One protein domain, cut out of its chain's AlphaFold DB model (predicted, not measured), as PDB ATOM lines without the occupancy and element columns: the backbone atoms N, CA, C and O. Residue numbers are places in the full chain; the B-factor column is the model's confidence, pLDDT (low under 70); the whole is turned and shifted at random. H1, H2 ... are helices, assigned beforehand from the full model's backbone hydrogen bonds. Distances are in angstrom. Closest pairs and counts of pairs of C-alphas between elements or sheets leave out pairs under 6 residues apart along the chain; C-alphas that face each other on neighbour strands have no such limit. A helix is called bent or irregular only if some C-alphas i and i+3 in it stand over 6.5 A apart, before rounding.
ATOM      1  N   PHE A 369     287.544 555.819 311.508       91.69
ATOM      2  CA  PHE A 369     288.888 555.299 311.182       91.69
ATOM      3  C   PHE A 369     288.996 553.759 311.212       91.69
ATOM      4  O   PHE A 369     289.594 553.156 310.318       91.69
ATOM      5  N   LEU A 370     288.456 553.114 312.254       91.88
ATOM      6  CA  LEU A 370     288.609 551.674 312.484       91.88
ATOM      7  C   LEU A 370     287.837 550.816 311.470       91.88
ATOM      8  O   LEU A 370     288.266 549.698 311.210       91.88
ATOM      9  N   ASP A 371     286.733 551.322 310.913       88.62
ATOM     10  CA  ASP A 371     285.950 550.619 309.887       88.62
ATOM     11  C   ASP A 371     286.562 550.740 308.484       88.62
ATOM     12  O   ASP A 371     286.498 549.794 307.705       88.62
ATOM     13  N   GLU A 372     287.189 551.876 308.163       86.69
ATOM     14  CA  GLU A 372     287.832 552.103 306.859       86.69
ATOM     15  C   GLU A 372     289.214 551.432 306.739       86.69
ATOM     16  O   GLU A 372     289.704 551.199 305.633       86.69
ATOM     17  N   THR A 373     289.878 551.137 307.862       87.81
ATOM     18  CA  THR A 373     291.261 550.638 307.873       87.81
ATOM     19  C   THR A 373     291.313 549.111 307.948       87.81
ATOM     20  O   THR A 373     291.084 548.524 309.003       87.81
ATOM     21  N   GLU A 374     291.709 548.451 306.856       85.94
ATOM     22  CA  GLU A 374     291.851 546.984 306.825       85.94
ATOM     23  C   GLU A 374     293.037 546.478 307.681       85.94
ATOM     24  O   GLU A 374     292.944 545.433 308.337       85.94
ATOM     25  N   ASP A 375     294.136 547.243 307.746       90.12
ATOM     26  CA  ASP A 375     295.366 546.878 308.464       90.12
ATOM     27  C   ASP A 375     295.163 546.856 309.995       90.12
ATOM     28  O   ASP A 375     294.936 547.879 310.650       90.12
ATOM     29  N   ALA A 376     295.259 545.660 310.582       86.62
ATOM     30  CA  ALA A 376     295.099 545.442 312.017       86.62
ATOM     31  C   ALA A 376     296.217 546.082 312.862       86.62
ATOM     32  O   ALA A 376     295.963 546.499 313.995       86.62
ATOM     33  N   ASP A 377     297.441 546.195 312.333       87.25
ATOM     34  CA  ASP A 377     298.543 546.838 313.049       87.25
ATOM     35  C   ASP A 377     298.328 548.354 313.122       87.25
ATOM     36  O   ASP A 377     298.517 548.931 314.193       87.25
ATOM     37  N   GLN A 378     297.837 548.983 312.048       90.75
ATOM     38  CA  GLN A 378     297.474 550.407 312.064       90.75
ATOM     39  C   GLN A 378     296.330 550.704 313.037       90.75
ATOM     40  O   GLN A 378     296.431 551.651 313.818       90.75
ATOM     41  N   ARG A 379     295.272 549.876 313.052       92.44
ATOM     42  CA  ARG A 379     294.158 550.006 314.013       92.44
ATOM     43  C   ARG A 379     294.631 549.885 315.461       92.44
ATOM     44  O   ARG A 379     294.238 550.679 316.313       92.44
ATOM     45  N   ARG A 380     295.528 548.937 315.740       91.56
ATOM     46  CA  ARG A 380     296.132 548.786 317.069       91.56
ATOM     47  C   ARG A 380     296.982 550.001 317.447       91.56
ATOM     48  O   ARG A 380     296.848 550.503 318.560       91.56
ATOM     49  N   THR A 381     297.847 550.465 316.544       90.12
ATOM     50  CA  THR A 381     298.729 551.620 316.776       90.12
ATOM     51  C   THR A 381     297.927 552.905 316.992       90.12
ATOM     52  O   THR A 381     298.263 553.677 317.883       90.12
ATOM     53  N   TYR A 382     296.826 553.106 316.263       93.88
ATOM     54  CA  TYR A 382     295.895 554.221 316.475       93.88
ATOM     55  C   TYR A 382     295.421 554.315 317.934       93.88
ATOM     56  O   TYR A 382     295.511 555.379 318.551       93.88
ATOM     57  N   ILE A 383     294.966 553.186 318.494       92.62
ATOM     58  CA  ILE A 383     294.433 553.097 319.862       92.62
ATOM     59  C   ILE A 383     295.554 553.224 320.896       92.62
ATOM     60  O   ILE A 383     295.418 553.963 321.867       92.62
ATOM     61  N   GLU A 384     296.674 552.525 320.690       90.38
ATOM     62  CA  GLU A 384     297.834 552.563 321.588       90.38
ATOM     63  C   GLU A 384     298.330 553.995 321.801       90.38
ATOM     64  O   GLU A 384     298.577 554.408 322.935       90.38
ATOM     65  N   LEU A 385     298.423 554.769 320.721       91.69
ATOM     66  CA  LEU A 385     298.990 556.109 320.756       91.69
ATOM     67  C   LEU A 385     298.092 557.142 321.444       91.69
ATOM     68  O   LEU A 385     298.596 558.210 321.790       91.69
ATOM     69  N   LEU A 386     296.820 556.835 321.749       91.94
ATOM     70  CA  LEU A 386     295.979 557.689 322.608       91.94
ATOM     71  C   LEU A 386     296.613 557.914 323.991       91.94
ATOM     72  O   LEU A 386     296.341 558.928 324.639       91.94
ATOM     73  N   SER A 387     297.522 557.029 324.425       88.81
ATOM     74  CA  SER A 387     298.287 557.199 325.663       88.81
ATOM     75  C   SER A 387     299.144 558.471 325.662       88.81
ATOM     76  O   SER A 387     299.430 559.010 326.728       88.81
ATOM     77  N   LEU A 388     299.537 558.984 324.484       88.19
ATOM     78  CA  LEU A 388     300.333 560.211 324.335       88.19
ATOM     79  C   LEU A 388     299.639 561.451 324.915       88.19
ATOM     80  O   LEU A 388     300.313 562.423 325.264       88.19
ATOM     81  N   CYS A 389     298.311 561.426 325.021       87.69
ATOM     82  CA  CYS A 389     297.511 562.518 325.567       87.69
ATOM     83  C   CYS A 389     297.580 562.600 327.098       87.69
ATOM     84  O   CYS A 389     297.199 563.623 327.669       87.69
ATOM     85  N   LEU A 390     298.077 561.551 327.762       85.44
ATOM     86  CA  LEU A 390     298.164 561.450 329.215       85.44
ATOM     87  C   LEU A 390     299.609 561.669 329.715       85.44
ATOM     88  O   LEU A 390     300.572 561.392 328.999       85.44
ATOM     89  N   PRO A 391     299.803 562.168 330.952       76.69
ATOM     90  CA  PRO A 391     301.126 562.222 331.586       76.69
ATOM     91  C   PRO A 391     301.736 560.843 331.819       76.69
ATOM     92  O   PRO A 391     302.933 560.658 331.596       76.69
ATOM     93  N   ASP A 392     300.899 559.900 332.235       79.19
ATOM     94  CA  ASP A 392     301.215 558.494 332.431       79.19
ATOM     95  C   ASP A 392     299.940 557.692 332.128       79.19
ATOM     96  O   ASP A 392     298.861 558.007 332.640       79.19
ATOM     97  N   ALA A 393     300.041 556.683 331.263       76.81
ATOM     98  CA  ALA A 393     298.904 555.855 330.868       76.81
ATOM     99  C   ALA A 393     298.374 554.989 332.023       76.81
ATOM    100  O   ALA A 393     297.192 554.635 332.049       76.81
ATOM    101  N   SER A 394     299.220 554.688 333.014       75.00
ATOM    102  CA  SER A 394     298.823 553.956 334.218       75.00
ATOM    103  C   SER A 394     297.878 554.766 335.117       75.00
ATOM    104  O   SER A 394     297.057 554.179 335.827       75.00
ATOM    105  N   GLU A 395     297.912 556.101 335.019       76.12
ATOM    106  CA  GLU A 395     297.006 557.022 335.717       76.12
ATOM    107  C   GLU A 395     295.639 557.185 335.027       76.12
ATOM    108  O   GLU A 395     294.818 557.980 335.489       76.12
ATOM    109  N   CYS A 396     295.379 556.478 333.921       83.62
ATOM    110  CA  CYS A 396     294.066 556.475 333.282       83.62
ATOM    111  C   CYS A 396     293.029 555.861 334.231       83.62
ATOM    112  O   CYS A 396     293.208 554.727 334.698       83.62
ATOM    113  N   GLY A 397     291.958 556.601 334.509       82.69
ATOM    114  CA  GLY A 397     290.859 556.182 335.360       82.69
ATOM    115  C   GLY A 397     290.015 555.052 334.754       82.69
ATOM    116  O   GLY A 397     290.236 554.635 333.614       82.69
ATOM    117  N   PRO A 398     289.044 554.521 335.521       81.56
ATOM    118  CA  PRO A 398     288.200 553.411 335.078       81.56
ATOM    119  C   PRO A 398     287.410 553.721 333.798       81.56
ATOM    120  O   PRO A 398     287.365 552.885 332.905       81.56
ATOM    121  N   LEU A 399     286.856 554.934 333.671       81.75
ATOM    122  CA  LEU A 399     286.064 555.340 332.501       81.75
ATOM    123  C   LEU A 399     286.914 555.451 331.228       81.75
ATOM    124  O   LEU A 399     286.500 554.968 330.178       81.75
ATOM    125  N   GLY A 400     288.116 556.026 331.306       86.56
ATOM    126  CA  GLY A 400     289.039 556.046 330.173       86.56
ATOM    127  C   GLY A 400     289.500 554.647 329.761       86.56
ATOM    128  O   GLY A 400     289.599 554.361 328.571       86.56
ATOM    129  N   ARG A 401     289.722 553.735 330.720       87.44
ATOM    130  CA  ARG A 401     290.069 552.333 330.416       87.44
ATOM    131  C   ARG A 401     288.920 551.581 329.747       87.44
ATOM    132  O   ARG A 401     289.178 550.810 328.821       87.44
ATOM    133  N   ASP A 402     287.684 551.828 330.171       87.25
ATOM    134  CA  ASP A 402     286.483 551.297 329.521       87.25
ATOM    135  C   ASP A 402     286.373 551.811 328.077       87.25
ATOM    136  O   ASP A 402     286.228 551.011 327.153       87.25
ATOM    137  N   PHE A 403     286.568 553.118 327.849       91.31
ATOM    138  CA  PHE A 403     286.557 553.707 326.504       91.31
ATOM    139  C   PHE A 403     287.597 553.067 325.570       91.31
ATOM    140  O   PHE A 403     287.272 552.647 324.458       91.31
ATOM    141  N   ILE A 404     288.844 552.925 326.034       91.62
ATOM    142  CA  ILE A 404     289.912 552.260 325.269       91.62
ATOM    143  C   ILE A 404     289.575 550.785 325.008       91.62
ATOM    144  O   ILE A 404     289.876 550.269 323.931       91.62
ATOM    145  N   SER A 405     288.923 550.109 325.955       89.31
ATOM    146  CA  SER A 405     288.483 548.720 325.782       89.31
ATOM    147  C   SER A 405     287.394 548.598 324.715       89.31
ATOM    148  O   SER A 405     287.456 547.680 323.899       89.31
ATOM    149  N   HIS A 406     286.452 549.544 324.649       90.62
ATOM    150  CA  HIS A 406     285.415 549.576 323.612       90.62
ATOM    151  C   HIS A 406     286.011 549.849 322.222       90.62
ATOM    152  O   HIS A 406     285.642 549.179 321.256       90.62
ATOM    153  N   LEU A 407     286.992 550.756 322.114       92.00
ATOM    154  CA  LEU A 407     287.732 550.978 320.862       92.00
ATOM    155  C   LEU A 407     288.513 549.727 320.432       92.00
ATOM    156  O   LEU A 407     288.481 549.345 319.262       92.00
ATOM    157  N   ALA A 408     289.183 549.056 321.372       90.00
ATOM    158  CA  ALA A 408     289.941 547.834 321.103       90.00
ATOM    159  C   ALA A 408     289.040 546.665 320.683       90.00
ATOM    160  O   ALA A 408     289.413 545.904 319.788       90.00
ATOM    161  N   ALA A 409     287.856 546.541 321.291       89.12
ATOM    162  CA  ALA A 409     286.841 545.571 320.897       89.12
ATOM    163  C   ALA A 409     286.327 545.854 319.477       89.12
ATOM    164  O   ALA A 409     286.288 544.944 318.652       89.12
ATOM    165  N   LYS A 410     286.028 547.120 319.153       91.62
ATOM    166  CA  LYS A 410     285.622 547.528 317.799       91.62
ATOM    167  C   LYS A 410     286.700 547.236 316.749       91.62
ATOM    168  O   LYS A 410     286.388 546.841 315.631       91.62
ATOM    169  N   ALA A 411     287.966 547.417 317.107       88.69
ATOM    170  CA  ALA A 411     289.101 547.159 316.231       88.69
ATOM    171  C   ALA A 411     289.505 545.676 316.130       88.69
ATOM    172  O   ALA A 411     290.428 545.380 315.376       88.69
ATOM    173  N   ASP A 412     288.880 544.773 316.896       87.12
ATOM    174  CA  ASP A 412     289.297 543.371 317.075       87.12
ATOM    175  C   ASP A 412     290.783 543.230 317.482       87.12
ATOM    176  O   ASP A 412     291.534 542.372 317.015       87.12
ATOM    177  N   THR A 413     291.256 544.135 318.348       84.81
ATOM    178  CA  THR A 413     292.659 544.190 318.795       84.81
ATOM    179  C   THR A 413     292.768 544.294 320.321       84.81
ATOM    180  O   THR A 413     293.258 545.288 320.855       84.81
ATOM    181  N   PRO A 414     292.411 543.240 321.080       79.00
ATOM    182  CA  PRO A 414     292.435 543.268 322.549       79.00
ATOM    183  C   PRO A 414     293.830 543.540 323.141       79.00
ATOM    184  O   PRO A 414     293.961 544.051 324.254       79.00
ATOM    185  N   THR A 415     294.900 543.265 322.384       82.06
ATOM    186  CA  THR A 415     296.277 543.602 322.783       82.06
ATOM    187  C   THR A 415     296.530 545.113 322.879       82.06
ATOM    188  O   THR A 415     297.430 545.515 323.621       82.06
ATOM    189  N   ALA A 416     295.725 545.952 322.211       83.31
ATOM    190  CA  ALA A 416     295.841 547.410 322.233       83.31
ATOM    191  C   ALA A 416     295.695 547.984 323.650       83.31
ATOM    192  O   ALA A 416     296.461 548.868 324.024       83.31
ATOM    193  N   VAL A 417     294.798 547.426 324.474       83.62
ATOM    194  CA  VAL A 417     294.578 547.873 325.863       83.62
ATOM    195  C   VAL A 417     295.834 547.666 326.712       83.62
ATOM    196  O   VAL A 417     296.275 548.565 327.426       83.62
ATOM    197  N   SER A 418     296.457 546.488 326.601       82.44
ATOM    198  CA  SER A 418     297.689 546.182 327.339       82.44
ATOM    199  C   SER A 418     298.856 547.071 326.908       82.44
ATOM    200  O   SER A 418     299.633 547.511 327.755       82.44
ATOM    201  N   ARG A 419     298.942 547.388 325.608       82.50
ATOM    202  CA  ARG A 419     299.975 548.267 325.059       82.50
ATOM    203  C   ARG A 419     299.780 549.712 325.486       82.50
ATOM    204  O   ARG A 419     300.721 550.276 326.034       82.50
ATOM    205  N   PHE A 420     298.558 550.236 325.372       87.12
ATOM    206  CA  PHE A 420     298.166 551.551 325.880       87.12
ATOM    207  C   PHE A 420     298.611 551.748 327.337       87.12
ATOM    208  O   PHE A 420     299.276 552.732 327.641       87.12
ATOM    209  N   LEU A 421     298.331 550.783 328.223       82.19
ATOM    210  CA  LEU A 421     298.705 550.859 329.645       82.19
ATOM    211  C   LEU A 421     300.215 550.719 329.903       82.19
ATOM    212  O   LEU A 421     300.696 551.147 330.950       82.19
ATOM    213  N   SER A 422     300.959 550.103 328.980       75.88
ATOM    214  CA  SER A 422     302.407 549.867 329.096       75.88
ATOM    215  C   SER A 422     303.279 550.940 328.430       75.88
ATOM    216  O   SER A 422     304.503 550.908 328.575       75.88
ATOM    217  N   SER A 423     302.671 551.889 327.711       67.38
ATOM    218  CA  SER A 423     303.358 552.986 327.025       67.38
ATOM    219  C   SER A 423     304.031 553.937 328.023       67.38
ATOM    220  O   SER A 423     303.398 554.834 328.579       67.38
ATOM    221  N   GLY A 424     305.333 553.754 328.259       56.69
ATOM    222  CA  GLY A 424     306.125 554.607 329.151       56.69
ATOM    223  C   GLY A 424     306.457 555.970 328.532       56.69
ATOM    224  O   GLY A 424     307.110 556.049 327.493       56.69
ATOM    225  N   THR A 425     306.088 557.065 329.202       54.12
ATOM    226  CA  THR A 425     306.285 558.462 328.759       54.12
ATOM    227  C   THR A 425     307.708 558.998 329.003       54.12
ATOM    228  O   THR A 425     307.913 560.140 329.424       54.12
ATOM    229  N   HIS A 426     308.745 558.195 328.738       53.72
ATOM    230  CA  HIS A 426     310.142 558.602 328.927       53.72
ATOM    231  C   HIS A 426     310.830 558.999 327.610       53.72
ATOM    232  O   HIS A 426     311.248 558.153 326.823       53.72
ATOM    233  N   GLY A 427     311.017 560.312 327.420       54.31
ATOM    234  CA  GLY A 427     312.006 560.953 326.535       54.31
ATOM    235  C   GLY A 427     312.113 560.408 325.105       54.31
ATOM    236  O   GLY A 427     311.440 560.899 324.205       54.31
ATOM    237  N   HIS A 428     313.005 559.436 324.892       53.12
ATOM    238  CA  HIS A 428     313.277 558.849 323.574       53.12
ATOM    239  C   HIS A 428     312.107 558.014 323.032       53.12
ATOM    240  O   HIS A 428     311.787 558.145 321.859       53.12
ATOM    241  N   ALA A 429     311.401 557.263 323.885       66.19
ATOM    242  CA  ALA A 429     310.243 556.464 323.466       66.19
ATOM    243  C   ALA A 429     309.073 557.334 322.968       66.19
ATOM    244  O   ALA A 429     308.291 556.914 322.123       66.19
ATOM    245  N   GLN A 430     308.977 558.574 323.459       72.19
ATOM    246  CA  GLN A 430     307.894 559.488 323.102       72.19
ATOM    247  C   GLN A 430     308.079 560.106 321.704       72.19
ATOM    248  O   GLN A 430     307.089 560.389 321.035       72.19
ATOM    249  N   ALA A 431     309.321 560.316 321.249       77.31
ATOM    250  CA  ALA A 431     309.597 560.828 319.903       77.31
ATOM    251  C   ALA A 431     309.241 559.790 318.826       77.31
ATOM    252  O   ALA A 431     308.540 560.126 317.874       77.31
ATOM    253  N   ASP A 432     309.629 558.530 319.043       81.62
ATOM    254  CA  ASP A 432     309.322 557.412 318.142       81.62
ATOM    255  C   ASP A 432     307.801 557.170 318.045       81.62
ATOM    256  O   ASP A 432     307.264 556.923 316.967       81.62
ATOM    257  N   GLN A 433     307.073 557.310 319.161       84.94
ATOM    258  CA  GLN A 433     305.606 557.227 319.190       84.94
ATOM    259  C   GLN A 433     304.923 558.364 318.412       84.94
ATOM    260  O   GLN A 433     303.890 558.149 317.781       84.94
ATOM    261  N   LEU A 434     305.485 559.575 318.437       86.44
ATOM    262  CA  LEU A 434     304.989 560.715 317.659       86.44
ATOM    263  C   LEU A 434     305.231 560.536 316.153       86.44
ATOM    264  O   LEU A 434     304.371 560.902 315.353       86.44
ATOM    265  N   GLU A 435     306.362 559.945 315.771       87.44
ATOM    266  CA  GLU A 435     306.654 559.592 314.378       87.44
ATOM    267  C   GLU A 435     305.721 558.473 313.885       87.44
ATOM    268  O   GLU A 435     305.153 558.568 312.796       87.44
ATOM    269  N   ALA A 436     305.453 557.469 314.729       88.62
ATOM    270  CA  ALA A 436     304.452 556.440 314.452       88.62
ATOM    271  C   ALA A 436     303.037 557.027 314.296       88.62
ATOM    272  O   ALA A 436     302.299 556.614 313.404       88.62
ATOM    273  N   LEU A 437     302.669 558.027 315.108       90.19
ATOM    274  CA  LEU A 437     301.377 558.712 314.991       90.19
ATOM    275  C   LEU A 437     301.237 559.423 313.640       90.19
ATOM    276  O   LEU A 437     300.210 559.292 312.980       90.19
ATOM    277  N   GLN A 438     302.277 560.137 313.202       90.31
ATOM    278  CA  GLN A 438     302.299 560.807 311.896       90.31
ATOM    279  C   GLN A 438     302.233 559.817 310.727       90.31
ATOM    280  O   GLN A 438     301.639 560.128 309.698       90.31
ATOM    281  N   ALA A 439     302.815 558.626 310.879       89.31
ATOM    282  CA  ALA A 439     302.746 557.583 309.861       89.31
ATOM    283  C   ALA A 439     301.330 556.991 309.711       89.31
ATOM    284  O   ALA A 439     300.945 556.610 308.607       89.31
ATOM    285  N   VAL A 440     300.552 556.923 310.800       91.25
ATOM    286  CA  VAL A 440     299.164 556.416 310.790       91.25
ATOM    287  C   VAL A 440     298.168 557.489 310.322       91.25
ATOM    288  O   VAL A 440     297.233 557.196 309.571       91.25
ATOM    289  N   LEU A 441     298.368 558.739 310.746       93.19
ATOM    290  CA  LEU A 441     297.474 559.867 310.469       93.19
ATOM    291  C   LEU A 441     297.972 560.670 309.257       93.19
ATOM    292  O   LEU A 441     298.573 561.732 309.393       93.19
ATOM    293  N   THR A 442     297.725 560.136 308.062       87.25
ATOM    294  CA  THR A 442     298.279 560.642 306.792       87.25
ATOM    295  C   THR A 442     297.627 561.915 306.247       87.25
ATOM    296  O   THR A 442     298.185 562.545 305.351       87.25
ATOM    297  N   ASP A 443     296.447 562.280 306.744       90.62
ATOM    298  CA  ASP A 443     295.648 563.414 306.273       90.62
ATOM    299  C   ASP A 443     294.871 564.070 307.425       90.62
ATOM    300  O   ASP A 443     294.739 563.502 308.514       90.62
ATOM    301  N   ASP A 444     294.341 565.274 307.181       90.00
ATOM    302  CA  ASP A 444     293.599 566.029 308.193       90.00
ATOM    303  C   ASP A 444     292.328 565.301 308.664       90.00
ATOM    304  O   ASP A 444     291.994 565.396 309.843       90.00
ATOM    305  N   ASN A 445     291.652 564.515 307.815       91.31
ATOM    306  CA  ASN A 445     290.471 563.747 308.228       91.31
ATOM    307  C   ASN A 445     290.818 562.759 309.349       91.31
ATOM    308  O   ASN A 445     290.159 562.744 310.394       91.31
ATOM    309  N   ARG A 446     291.895 561.988 309.166       93.31
ATOM    310  CA  ARG A 446     292.407 561.042 310.164       93.31
ATOM    311  C   ARG A 446     292.933 561.762 311.401       93.31
ATOM    312  O   ARG A 446     292.642 561.334 312.517       93.31
ATOM    313  N   VAL A 447     293.661 562.868 311.220       93.94
ATOM    314  CA  VAL A 447     294.177 563.685 312.332       93.94
ATOM    315  C   VAL A 447     293.040 564.194 313.214       93.94
ATOM    316  O   VAL A 447     293.084 564.021 314.430       93.94
ATOM    317  N   TYR A 448     292.005 564.788 312.624       94.25
ATOM    318  CA  TYR A 448     290.858 565.296 313.369       94.25
ATOM    319  C   TYR A 448     290.024 564.179 314.004       94.25
ATOM    320  O   TYR A 448     289.591 564.353 315.141       94.25
ATOM    321  N   CYS A 449     289.849 563.032 313.337       94.31
ATOM    322  CA  CYS A 449     289.193 561.861 313.930       94.31
ATOM    323  C   CYS A 449     289.915 561.424 315.214       94.31
ATOM    324  O   CYS A 449     289.298 561.319 316.272       94.31
ATOM    325  N   TRP A 450     291.240 561.280 315.147       95.69
ATOM    326  CA  TRP A 450     292.046 560.888 316.299       95.69
ATOM    327  C   TRP A 450     292.033 561.939 317.415       95.69
ATOM    328  O   TRP A 450     291.920 561.601 318.591       95.69
ATOM    329  N   LEU A 451     292.107 563.231 317.068       94.44
ATOM    330  CA  LEU A 451     292.029 564.316 318.050       94.44
ATOM    331  C   LEU A 451     290.682 564.337 318.781       94.44
ATOM    332  O   LEU A 451     290.655 564.627 319.974       94.44
ATOM    333  N   LEU A 452     289.581 564.019 318.100       95.25
ATOM    334  CA  LEU A 452     288.261 563.929 318.722       95.25
ATOM    335  C   LEU A 452     288.190 562.785 319.739       95.25
ATOM    336  O   LEU A 452     287.736 563.016 320.859       95.25
ATOM    337  N   ASP A 453     288.711 561.602 319.403       95.00
ATOM    338  CA  ASP A 453     288.787 560.469 320.337       95.00
ATOM    339  C   ASP A 453     289.692 560.787 321.538       95.00
ATOM    340  O   ASP A 453     289.338 560.538 322.693       95.00
ATOM    341  N   ALA A 454     290.845 561.410 321.281       93.31
ATOM    342  CA  ALA A 454     291.777 561.858 322.308       93.31
ATOM    343  C   ALA A 454     291.152 562.893 323.258       93.31
ATOM    344  O   ALA A 454     291.334 562.830 324.475       93.31
ATOM    345  N   PHE A 455     290.418 563.867 322.722       94.75
ATOM    346  CA  PHE A 455     289.783 564.909 323.525       94.75
ATOM    347  C   PHE A 455     288.544 564.407 324.255       94.75
ATOM    348  O   PHE A 455     288.281 564.875 325.363       94.75
ATOM    349  N   PHE A 456     287.830 563.431 323.698       92.94
ATOM    350  CA  PHE A 456     286.790 562.716 324.421       92.94
ATOM    351  C   PHE A 456     287.382 561.970 325.624       92.94
ATOM    352  O   PHE A 456     286.923 562.191 326.743       92.94
ATOM    353  N   LEU A 457     288.476 561.215 325.434       91.88
ATOM    354  CA  LEU A 457     289.202 560.542 326.520       91.88
ATOM    355  C   LEU A 457     289.633 561.523 327.624       91.88
ATOM    356  O   LEU A 457     289.428 561.267 328.808       91.88
ATOM    357  N   LEU A 458     290.205 562.673 327.258       90.62
ATOM    358  CA  LEU A 458     290.586 563.695 328.241       90.62
ATOM    359  C   LEU A 458     289.372 564.280 328.974       90.62
ATOM    360  O   LEU A 458     289.466 564.553 330.172       90.62
ATOM    361  N   SER A 459     288.250 564.458 328.273       89.44
ATOM    362  CA  SER A 459     287.023 565.031 328.834       89.44
ATOM    363  C   SER A 459     286.382 564.101 329.866       89.44
ATOM    364  O   SER A 459     286.064 564.559 330.964       89.44
ATOM    365  N   ILE A 460     286.263 562.799 329.571       87.62
ATOM    366  CA  ILE A 460     285.720 561.805 330.520       87.62
ATOM    367  C   ILE A 460     286.637 561.586 331.733       87.62
ATOM    368  O   ILE A 460     286.165 561.248 332.815       87.62
ATOM    369  N   GLU A 461     287.938 561.846 331.584       85.88
ATOM    370  CA  GLU A 461     288.926 561.830 332.670       85.88
ATOM    371  C   GLU A 461     288.997 563.163 333.449       85.88
ATOM    372  O   GLU A 461     289.826 563.319 334.349       85.88
ATOM    373  N   GLY A 462     288.164 564.156 333.110       80.88
ATOM    374  CA  GLY A 462     288.134 565.463 333.777       80.88
ATOM    375  C   GLY A 462     289.404 566.304 333.577       80.88
ATOM    376  O   GLY A 462     289.693 567.207 334.369       80.88
ATOM    377  N   ARG A 463     290.194 566.014 332.536       86.19
ATOM    378  CA  ARG A 463     291.453 566.701 332.219       86.19
ATOM    379  C   ARG A 463     291.214 567.810 331.193       86.19
ATOM    380  O   ARG A 463     290.372 567.711 330.306       86.19
ATOM    381  N   LYS A 464     291.990 568.894 331.286       83.50
ATOM    382  CA  LYS A 464     291.917 569.988 330.305       83.50
ATOM    383  C   LYS A 464     292.530 569.558 328.974       83.50
ATOM    384  O   LYS A 464     293.672 569.104 328.949       83.50
ATOM    385  N   ILE A 465     291.806 569.809 327.882       84.81
ATOM    386  CA  ILE A 465     292.275 569.594 326.503       84.81
ATOM    387  C   ILE A 465     293.511 570.462 326.200       84.81
ATOM    388  O   ILE A 465     294.417 570.047 325.486       84.81
ATOM    389  N   GLU A 466     293.612 571.649 326.803       82.12
ATOM    390  CA  GLU A 466     294.785 572.527 326.708       82.12
ATOM    391  C   GLU A 466     295.908 572.079 327.665       82.12
ATOM    392  O   GLU A 466     296.262 572.778 328.618       82.12
ATOM    393  N   SER A 467     296.456 570.881 327.441       83.69
ATOM    394  CA  SER A 467     297.576 570.337 328.220       83.69
ATOM    395  C   SER A 467     298.923 570.497 327.490       83.69
ATOM    396  O   SER A 467     298.970 570.571 326.258       83.69
ATOM    397  N   PRO A 468     300.063 570.500 328.212       81.81
ATOM    398  CA  PRO A 468     301.383 570.491 327.583       81.81
ATOM    399  C   PRO A 468     301.631 569.283 326.666       81.81
ATOM    400  O   PRO A 468     302.410 569.415 325.724       81.81
ATOM    401  N   GLN A 469     300.998 568.125 326.919       84.88
ATOM    402  CA  GLN A 469     301.080 566.969 326.012       84.88
ATOM    403  C   GLN A 469     300.360 567.261 324.698       84.88
ATOM    404  O   GLN A 469     300.955 567.131 323.630       84.88
ATOM    405  N   VAL A 470     299.115 567.739 324.781       86.75
ATOM    406  CA  VAL A 470     298.295 568.054 323.605       86.75
ATOM    407  C   VAL A 470     298.959 569.133 322.749       86.75
ATOM    408  O   VAL A 470     299.033 568.984 321.534       86.75
ATOM    409  N   MET A 471     299.550 570.168 323.353       85.94
ATOM    410  CA  MET A 471     300.267 571.208 322.598       85.94
ATOM    411  C   MET A 471     301.488 570.673 321.832       85.94
ATOM    412  O   MET A 471     301.806 571.190 320.761       85.94
ATOM    413  N   ARG A 472     302.165 569.627 322.334       86.69
ATOM    414  CA  ARG A 472     303.244 568.954 321.587       86.69
ATOM    415  C   ARG A 472     302.695 568.134 320.428       86.69
ATOM    416  O   ARG A 472     303.241 568.230 319.333       86.69
ATOM    417  N   ILE A 473     301.615 567.383 320.657       89.94
ATOM    418  CA  ILE A 473     300.937 566.595 319.618       89.94
ATOM    419  C   ILE A 473     300.465 567.519 318.490       89.94
ATOM    420  O   ILE A 473     300.800 567.291 317.333       89.94
ATOM    421  N   LEU A 474     299.797 568.627 318.818       89.69
ATOM    422  CA  LEU A 474     299.381 569.641 317.844       89.69
ATOM    423  C   LEU A 474     300.574 570.285 317.122       89.69
ATOM    424  O   LEU A 474     300.489 570.570 315.931       89.69
ATOM    425  N   GLY A 475     301.699 570.497 317.814       87.31
ATOM    426  CA  GLY A 475     302.932 571.008 317.209       87.31
ATOM    427  C   GLY A 475     303.574 570.047 316.198       87.31
ATOM    428  O   GLY A 475     304.226 570.509 315.257       87.31
ATOM    429  N   ALA A 476     303.373 568.740 316.377       87.56
ATOM    430  CA  ALA A 476     303.859 567.699 315.479       87.56
ATOM    431  C   ALA A 476     302.887 567.410 314.327       87.56
ATOM    432  O   ALA A 476     303.318 567.380 313.179       87.56
ATOM    433  N   LEU A 477     301.594 567.233 314.614       88.88
ATOM    434  CA  LEU A 477     300.567 566.927 313.611       88.88
ATOM    435  C   LEU A 477     300.211 568.143 312.743       88.88
ATOM    436  O   LEU A 477     299.911 567.983 311.569       88.88
ATOM    437  N   LYS A 478     300.274 569.358 313.306       89.81
ATOM    438  CA  LYS A 478     299.942 570.632 312.639       89.81
ATOM    439  C   LYS A 478     298.618 570.608 311.839       89.81
ATOM    440  O   LYS A 478     298.630 571.028 310.683       89.81
ATOM    441  N   PRO A 479     297.489 570.191 312.449       90.19
ATOM    442  CA  PRO A 479     296.184 570.178 311.782       90.19
ATOM    443  C   PRO A 479     295.807 571.556 311.227       90.19
ATOM    444  O   PRO A 479     295.960 572.579 311.914       90.19
ATOM    445  N   THR A 480     295.295 571.591 309.997       87.69
ATOM    446  CA  THR A 480     294.870 572.837 309.341       87.69
ATOM    447  C   THR A 480     293.736 573.514 310.104       87.69
ATOM    448  O   THR A 480     292.778 572.858 310.473       87.69
ATOM    449  N   GLU A 481     293.800 574.834 310.313       87.56
ATOM    450  CA  GLU A 481     292.721 575.633 310.939       87.56
ATOM    451  C   GLU A 481     292.338 575.258 312.387       87.56
ATOM    452  O   GLU A 481     291.349 575.762 312.916       87.56
ATOM    453  N   PHE A 482     293.132 574.455 313.102       89.19
ATOM    454  CA  PHE A 482     292.773 573.961 314.442       89.19
ATOM    455  C   PHE A 482     292.269 575.026 315.427       89.19
ATOM    456  O   PHE A 482     291.269 574.812 316.110       89.19
ATOM    457  N   LYS A 483     292.909 576.203 315.473       86.44
ATOM    458  CA  LYS A 483     292.486 577.308 316.355       86.44
ATOM    459  C   LYS A 483     291.059 577.778 316.082       86.44
ATOM    460  O   LYS A 483     290.359 578.162 317.010       86.44
ATOM    461  N   GLU A 484     290.647 577.771 314.820       88.88
ATOM    462  CA  GLU A 484     289.324 578.223 314.398       88.88
ATOM    463  C   GLU A 484     288.258 577.170 314.707       88.88
ATOM    464  O   GLU A 484     287.106 577.524 314.967       88.88
ATOM    465  N   GLN A 485     288.651 575.893 314.713       91.06
ATOM    466  CA  GLN A 485     287.774 574.743 314.929       91.06
ATOM    467  C   GLN A 485     287.676 574.319 316.401       91.06
ATOM    468  O   GLN A 485     286.721 573.640 316.771       91.06
ATOM    469  N   LEU A 486     288.605 574.750 317.263       89.44
ATOM    470  CA  LEU A 486     288.647 574.384 318.684       89.44
ATOM    471  C   LEU A 486     287.313 574.639 319.403       89.44
ATOM    472  O   LEU A 486     286.857 573.788 320.161       89.44
ATOM    473  N   ALA A 487     286.661 575.771 319.124       89.75
ATOM    474  CA  ALA A 487     285.357 576.091 319.702       89.75
ATOM    475  C   ALA A 487     284.263 575.096 319.269       89.75
ATOM    476  O   ALA A 487     283.453 574.684 320.091       89.75
ATOM    477  N   ALA A 488     284.259 574.667 318.001       91.81
ATOM    478  CA  ALA A 488     283.308 573.668 317.508       91.81
ATOM    479  C   ALA A 488     283.564 572.291 318.139       91.81
ATOM    480  O   ALA A 488     282.624 571.605 318.524       91.81
ATOM    481  N   ILE A 489     284.833 571.915 318.318       93.31
ATOM    482  CA  ILE A 489     285.204 570.664 318.988       93.31
ATOM    483  C   ILE A 489     284.748 570.669 320.453       93.31
ATOM    484  O   ILE A 489     284.179 569.690 320.922       93.31
ATOM    485  N   GLN A 490     284.939 571.779 321.170       91.56
ATOM    486  CA  GLN A 490     284.469 571.920 322.553       91.56
ATOM    487  C   GLN A 490     282.943 571.803 322.661       91.56
ATOM    488  O   GLN A 490     282.454 571.115 323.555       91.56
ATOM    489  N   VAL A 491     282.201 572.418 321.732       93.50
ATOM    490  CA  VAL A 491     280.735 572.292 321.659       93.50
ATOM    491  C   VAL A 491     280.324 570.837 321.417       93.50
ATOM    492  O   VAL A 491     279.493 570.307 322.147       93.50
ATOM    493  N   LEU A 492     280.948 570.156 320.452       93.19
ATOM    494  CA  LEU A 492     280.651 568.754 320.134       93.19
ATOM    495  C   LEU A 492     280.917 567.797 321.310       93.19
ATOM    496  O   LEU A 492     280.222 566.793 321.449       93.19
ATOM    497  N   LEU A 493     281.911 568.087 322.153       90.31
ATOM    498  CA  LEU A 493     282.295 567.227 323.276       90.31
ATOM    499  C   LEU A 493     281.390 567.376 324.503       90.31
ATOM    500  O   LEU A 493     281.219 566.399 325.227       90.31
ATOM    501  N   ALA A 494     280.859 568.575 324.766       87.19
ATOM    502  CA  ALA A 494     280.285 568.889 326.077       87.19
ATOM    503  C   ALA A 494     279.022 569.767 326.077       87.19
ATOM    504  O   ALA A 494     278.432 569.927 327.140       87.19
ATOM    505  N   ASP A 495     278.616 570.367 324.953       89.75
ATOM    506  CA  ASP A 495     277.376 571.160 324.899       89.75
ATOM    507  C   ASP A 495     276.161 570.225 324.769       89.75
ATOM    508  O   ASP A 495     276.240 569.190 324.098       89.75
ATOM    509  N   ASP A 496     275.055 570.596 325.411       88.50
ATOM    510  CA  ASP A 496     273.794 569.847 325.423       88.50
ATOM    511  C   ASP A 496     272.730 570.478 324.502       88.50
ATOM    512  O   ASP A 496     271.669 569.900 324.281       88.50
ATOM    513  N   ASP A 497     272.994 571.656 323.924       90.94
ATOM    514  CA  ASP A 497     272.121 572.288 322.931       90.94
ATOM    515  C   ASP A 497     272.253 571.578 321.573       90.94
ATOM    516  O   ASP A 497     273.272 571.695 320.881       90.94
ATOM    517  N   HIS A 498     271.203 570.856 321.170       90.25
ATOM    518  CA  HIS A 498     271.231 570.031 319.965       90.25
ATOM    519  C   HIS A 498     271.540 570.833 318.681       90.25
ATOM    520  O   HIS A 498     272.241 570.336 317.801       90.25
ATOM    521  N   GLU A 499     271.071 572.082 318.542       89.56
ATOM    522  CA  GLU A 499     271.343 572.895 317.343       89.56
ATOM    523  C   GLU A 499     272.787 573.396 317.315       89.56
ATOM    524  O   GLU A 499     273.415 573.406 316.252       89.56
ATOM    525  N   ARG A 500     273.359 573.763 318.467       91.12
ATOM    526  CA  ARG A 500     274.787 574.117 318.535       91.12
ATOM    527  C   ARG A 500     275.672 572.924 318.214       91.12
ATOM    528  O   ARG A 500     276.636 573.077 317.462       91.12
ATOM    529  N   VAL A 501     275.327 571.744 318.730       92.00
ATOM    530  CA  VAL A 501     276.034 570.494 318.433       92.00
ATOM    531  C   VAL A 501     275.917 570.141 316.947       92.00
ATOM    532  O   VAL A 501     276.934 569.841 316.321       92.00
ATOM    533  N   LEU A 502     274.733 570.271 316.339       91.25
ATOM    534  CA  LEU A 502     274.529 570.058 314.901       91.25
ATOM    535  C   LEU A 502     275.361 571.031 314.048       91.25
ATOM    536  O   LEU A 502     275.981 570.623 313.066       91.25
ATOM    537  N   GLN A 503     275.408 572.316 314.413       91.12
ATOM    538  CA  GLN A 503     276.212 573.321 313.707       91.12
ATOM    539  C   GLN A 503     277.714 573.057 313.837       91.12
ATOM    540  O   GLN A 503     278.452 573.201 312.858       91.12
ATOM    541  N   ALA A 504     278.171 572.643 315.021       92.31
ATOM    542  CA  ALA A 504     279.546 572.213 315.234       92.31
ATOM    543  C   ALA A 504     279.881 570.975 314.386       92.31
ATOM    544  O   ALA A 504     280.901 570.970 313.697       92.31
ATOM    545  N   GLY A 505     278.991 569.979 314.357       91.69
ATOM    546  CA  GLY A 505     279.112 568.782 313.525       91.69
ATOM    547  C   GLY A 505     279.186 569.097 312.032       91.69
ATOM    548  O   GLY A 505     280.118 568.669 311.361       91.69
ATOM    549  N   ALA A 506     278.286 569.936 311.514       90.06
ATOM    550  CA  ALA A 506     278.296 570.378 310.115       90.06
ATOM    551  C   ALA A 506     279.541 571.199 309.732       90.06
ATOM    552  O   ALA A 506     279.954 571.233 308.573       90.06
ATOM    553  N   ARG A 507     280.143 571.901 310.696       91.31
ATOM    554  CA  ARG A 507     281.412 572.598 310.478       91.31
ATOM    555  C   ARG A 507     282.577 571.609 310.416       91.31
ATOM    556  O   ARG A 507     283.434 571.748 309.546       91.31
ATOM    557  N   LEU A 508     282.587 570.619 311.308       91.31
ATOM    558  CA  LEU A 508     283.626 569.592 311.395       91.31
ATOM    559  C   LEU A 508     283.527 568.537 310.286       91.31
ATOM    560  O   LEU A 508     284.560 568.019 309.878       91.31
ATOM    561  N   SER A 509     282.339 568.277 309.734       90.31
ATOM    562  CA  SER A 509     282.117 567.312 308.643       90.31
ATOM    563  C   SER A 509     282.905 567.631 307.371       90.31
ATOM    564  O   SER A 509     283.198 566.742 306.579       90.31
ATOM    565  N   ARG A 510     283.293 568.899 307.187       86.88
ATOM    566  CA  ARG A 510     284.145 569.353 306.077       86.88
ATOM    567  C   ARG A 510     285.612 568.965 306.240       86.88
ATOM    568  O   ARG A 510     286.353 569.008 305.266       86.88
ATOM    569  N   LEU A 511     286.023 568.665 307.468       88.50
ATOM    570  CA  LEU A 511     287.398 568.348 307.837       88.50
ATOM    571  C   LEU A 511     287.559 566.869 308.161       88.50
ATOM    572  O   LEU A 511     288.584 566.292 307.823       88.50
ATOM    573  N   THR A 512     286.566 566.260 308.818       90.19
ATOM    574  CA  THR A 512     286.636 564.867 309.250       90.19
ATOM    575  C   THR A 512     285.300 564.141 309.173       90.19
ATOM    576  O   THR A 512     284.260 564.710 309.489       90.19
ATOM    577  N   SER A 513     285.331 562.852 308.836       87.88
ATOM    578  CA  SER A 513     284.214 561.916 308.999       87.88
ATOM    579  C   SER A 513     284.092 561.390 310.436       87.88
ATOM    580  O   SER A 513     283.143 560.675 310.741       87.88
ATOM    581  N   GLY A 514     285.028 561.730 311.333       88.12
ATOM    582  CA  GLY A 514     285.100 561.250 312.719       88.12
ATOM    583  C   GLY A 514     284.169 561.945 313.716       88.12
ATOM    584  O   GLY A 514     283.936 561.425 314.803       88.12
ATOM    585  N   TRP A 515     283.596 563.101 313.372       91.88
ATOM    586  CA  TRP A 515     282.726 563.859 314.284       91.88
ATOM    587  C   TRP A 515     281.480 563.097 314.796       91.88
ATOM    588  O   TRP A 515     281.156 563.279 315.972       91.88
ATOM    589  N   PRO A 516     280.806 562.207 314.025       90.94
ATOM    590  CA  PRO A 516     279.664 561.449 314.532       90.94
ATOM    591  C   PRO A 516     280.072 560.418 315.586       90.94
ATOM    592  O   PRO A 516     279.235 560.027 316.397       90.94
ATOM    593  N   ASN A 517     281.344 559.992 315.621       90.88
ATOM    594  CA  ASN A 517     281.823 559.057 316.638       90.88
ATOM    595  C   ASN A 517     281.624 559.643 318.041       90.88
ATOM    596  O   ASN A 517     281.135 558.953 318.925       90.88
ATOM    597  N   VAL A 518     281.883 560.944 318.217       90.88
ATOM    598  CA  VAL A 518     281.687 561.637 319.500       90.88
ATOM    599  C   VAL A 518     280.224 561.628 319.936       90.88
ATOM    600  O   VAL A 518     279.945 561.412 321.112       90.88
ATOM    601  N   LEU A 519     279.281 561.806 319.005       89.75
ATOM    602  CA  LEU A 519     277.854 561.699 319.324       89.75
ATOM    603  C   LEU A 519     277.498 560.295 319.813       89.75
ATOM    604  O   LEU A 519     276.784 560.153 320.800       89.75
ATOM    605  N   ARG A 520     278.053 559.262 319.167       88.12
ATOM    606  CA  ARG A 520     277.855 557.858 319.558       88.12
ATOM    607  C   ARG A 520     278.442 557.571 320.935       88.12
ATOM    608  O   ARG A 520     277.786 556.919 321.735       88.12
ATOM    609  N   TYR A 521     279.628 558.100 321.245       89.31
ATOM    610  CA  TYR A 521     280.244 557.938 322.567       89.31
ATOM    611  C   TYR A 521     279.429 558.593 323.687       89.31
ATOM    612  O   TYR A 521     279.495 558.155 324.833       89.31
ATOM    613  N   ARG A 522     278.680 559.652 323.355       87.69
ATOM    614  CA  ARG A 522     277.814 560.401 324.273       87.69
ATOM    615  C   ARG A 522     276.368 559.888 324.323       87.69
ATOM    616  O   ARG A 522     275.597 560.436 325.101       87.69
ATOM    617  N   GLU A 523     275.987 558.927 323.474       85.81
ATOM    618  CA  GLU A 523     274.577 558.597 323.176       85.81
ATOM    619  C   GLU A 523     273.722 559.841 322.850       85.81
ATOM    620  O   GLU A 523     272.551 559.945 323.211       85.81
ATOM    621  N   PHE A 524     274.319 560.821 322.166       86.88
ATOM    622  CA  PHE A 524     273.681 562.103 321.886       86.88
ATOM    623  C   PHE A 524     272.864 562.041 320.590       86.88
ATOM    624  O   PHE A 524     273.427 561.943 319.496       86.88
ATOM    625  N   SER A 525     271.536 562.114 320.710       85.69
ATOM    626  CA  SER A 525     270.616 562.082 319.568       85.69
ATOM    627  C   SER A 525     270.336 563.481 319.019       85.69
ATOM    628  O   SER A 525     269.935 564.379 319.751       85.69
TER     629      SER A 525
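AT A GLANCE: This is residues 369 to 525 of the 1066 residues of an uncharacterized protein of Stenotrophomonas sp. W1S232 (UniProt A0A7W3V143). One long helix, H6, runs through the middle of a helical body, with a larger group of helices, H2 to H5 and H7, on one side and a smaller group, H8 to H10, on the other. In the larger group H3, H4, H5 and H7 gather round H2; in the smaller one H8 and H9 form a hairpin and H10 packs on H6 and H8. The printed part has 157 residues with ten named helices, H1 to H10 in chain order, and no named strand; the class is all helix. It is compact, with a radius of gyration of the C-alphas of 14.7 A, rounded, and spans 42 by 32 by 30 A.

IN THESE COORDINATES: Find C-alpha 369 at (288.888, 555.299, 311.182), where H1, residues 369 to 372, begins. Next come H2, residues 376 to 389, 21.9 A long, H3, 398 to 410, 18.4 A, H4, 415 to 422, and H5, 428 to 440, 19.2 A. H6, residues 444 to 460, starts at C-alpha 444 (293.599, 566.029, 308.193) and runs 24.1 A. Read on to H7, 468 to 477, H8, 482 to 494, 17.8 A, H9, 498 to 508, 15.1 A, and H10, 515 to 521, which ends at C-alpha 521 (280.244, 557.938, 322.567). H8 is only just irregular: C-alphas 484 and 487 are 7.0 A apart.

HOW THE PARTS SIT: Begin at the hub, H2, which touches five helices. Its hairpin with H3 has a shallow tilt of 18 degrees, closest C-alphas Ile 383 and Ala 408 at 7.0 A. H4 touches H2 at Glu 384 and Phe 420, 4.4 A; H5 at Gln 378 and Val 440, 6.4 A; H7 at Cys 389 and Gln 469, 5.7 A. H6 touches H2 at a steep tilt of 52 degrees, Leu 386 to Ala 454, 5.9 A. H1 is close to H2 but not clearly touching, Leu 370 to Arg 379, 6.0 A. H10 touches H6, the closest C-alphas being those of Cys 449 and Trp 515, 6.8 A apart, and H8 touches H6 too, the closest C-alphas being those of Phe 456 and Leu 493, 6.5 A apart. H8 and H9 form a hairpin, Ala 488 to Ala 504, 4.6 A. H2 and H9 are apart. The helix packing is part aligned, part crossed: 7 of 13 touching pairs given a tilt are shallow. Every O i to N i+4 pair is within hydrogen-bond range in H3, H4, H6, H7 and H9, against 6 of 10 in H2, 8 of 9 in H5, 7 of 9 in H8 and 2 of 3 in H10; H1 is too short for one.

THE WHOLE: The two C-alphas farthest apart, of His 428 and Glu 499, are 44.7 A apart. The printed part has no cut, and no link is long. Look for low confidence at residues 423 to 429, under 70; the mean pLDDT of the printed part is 86.8.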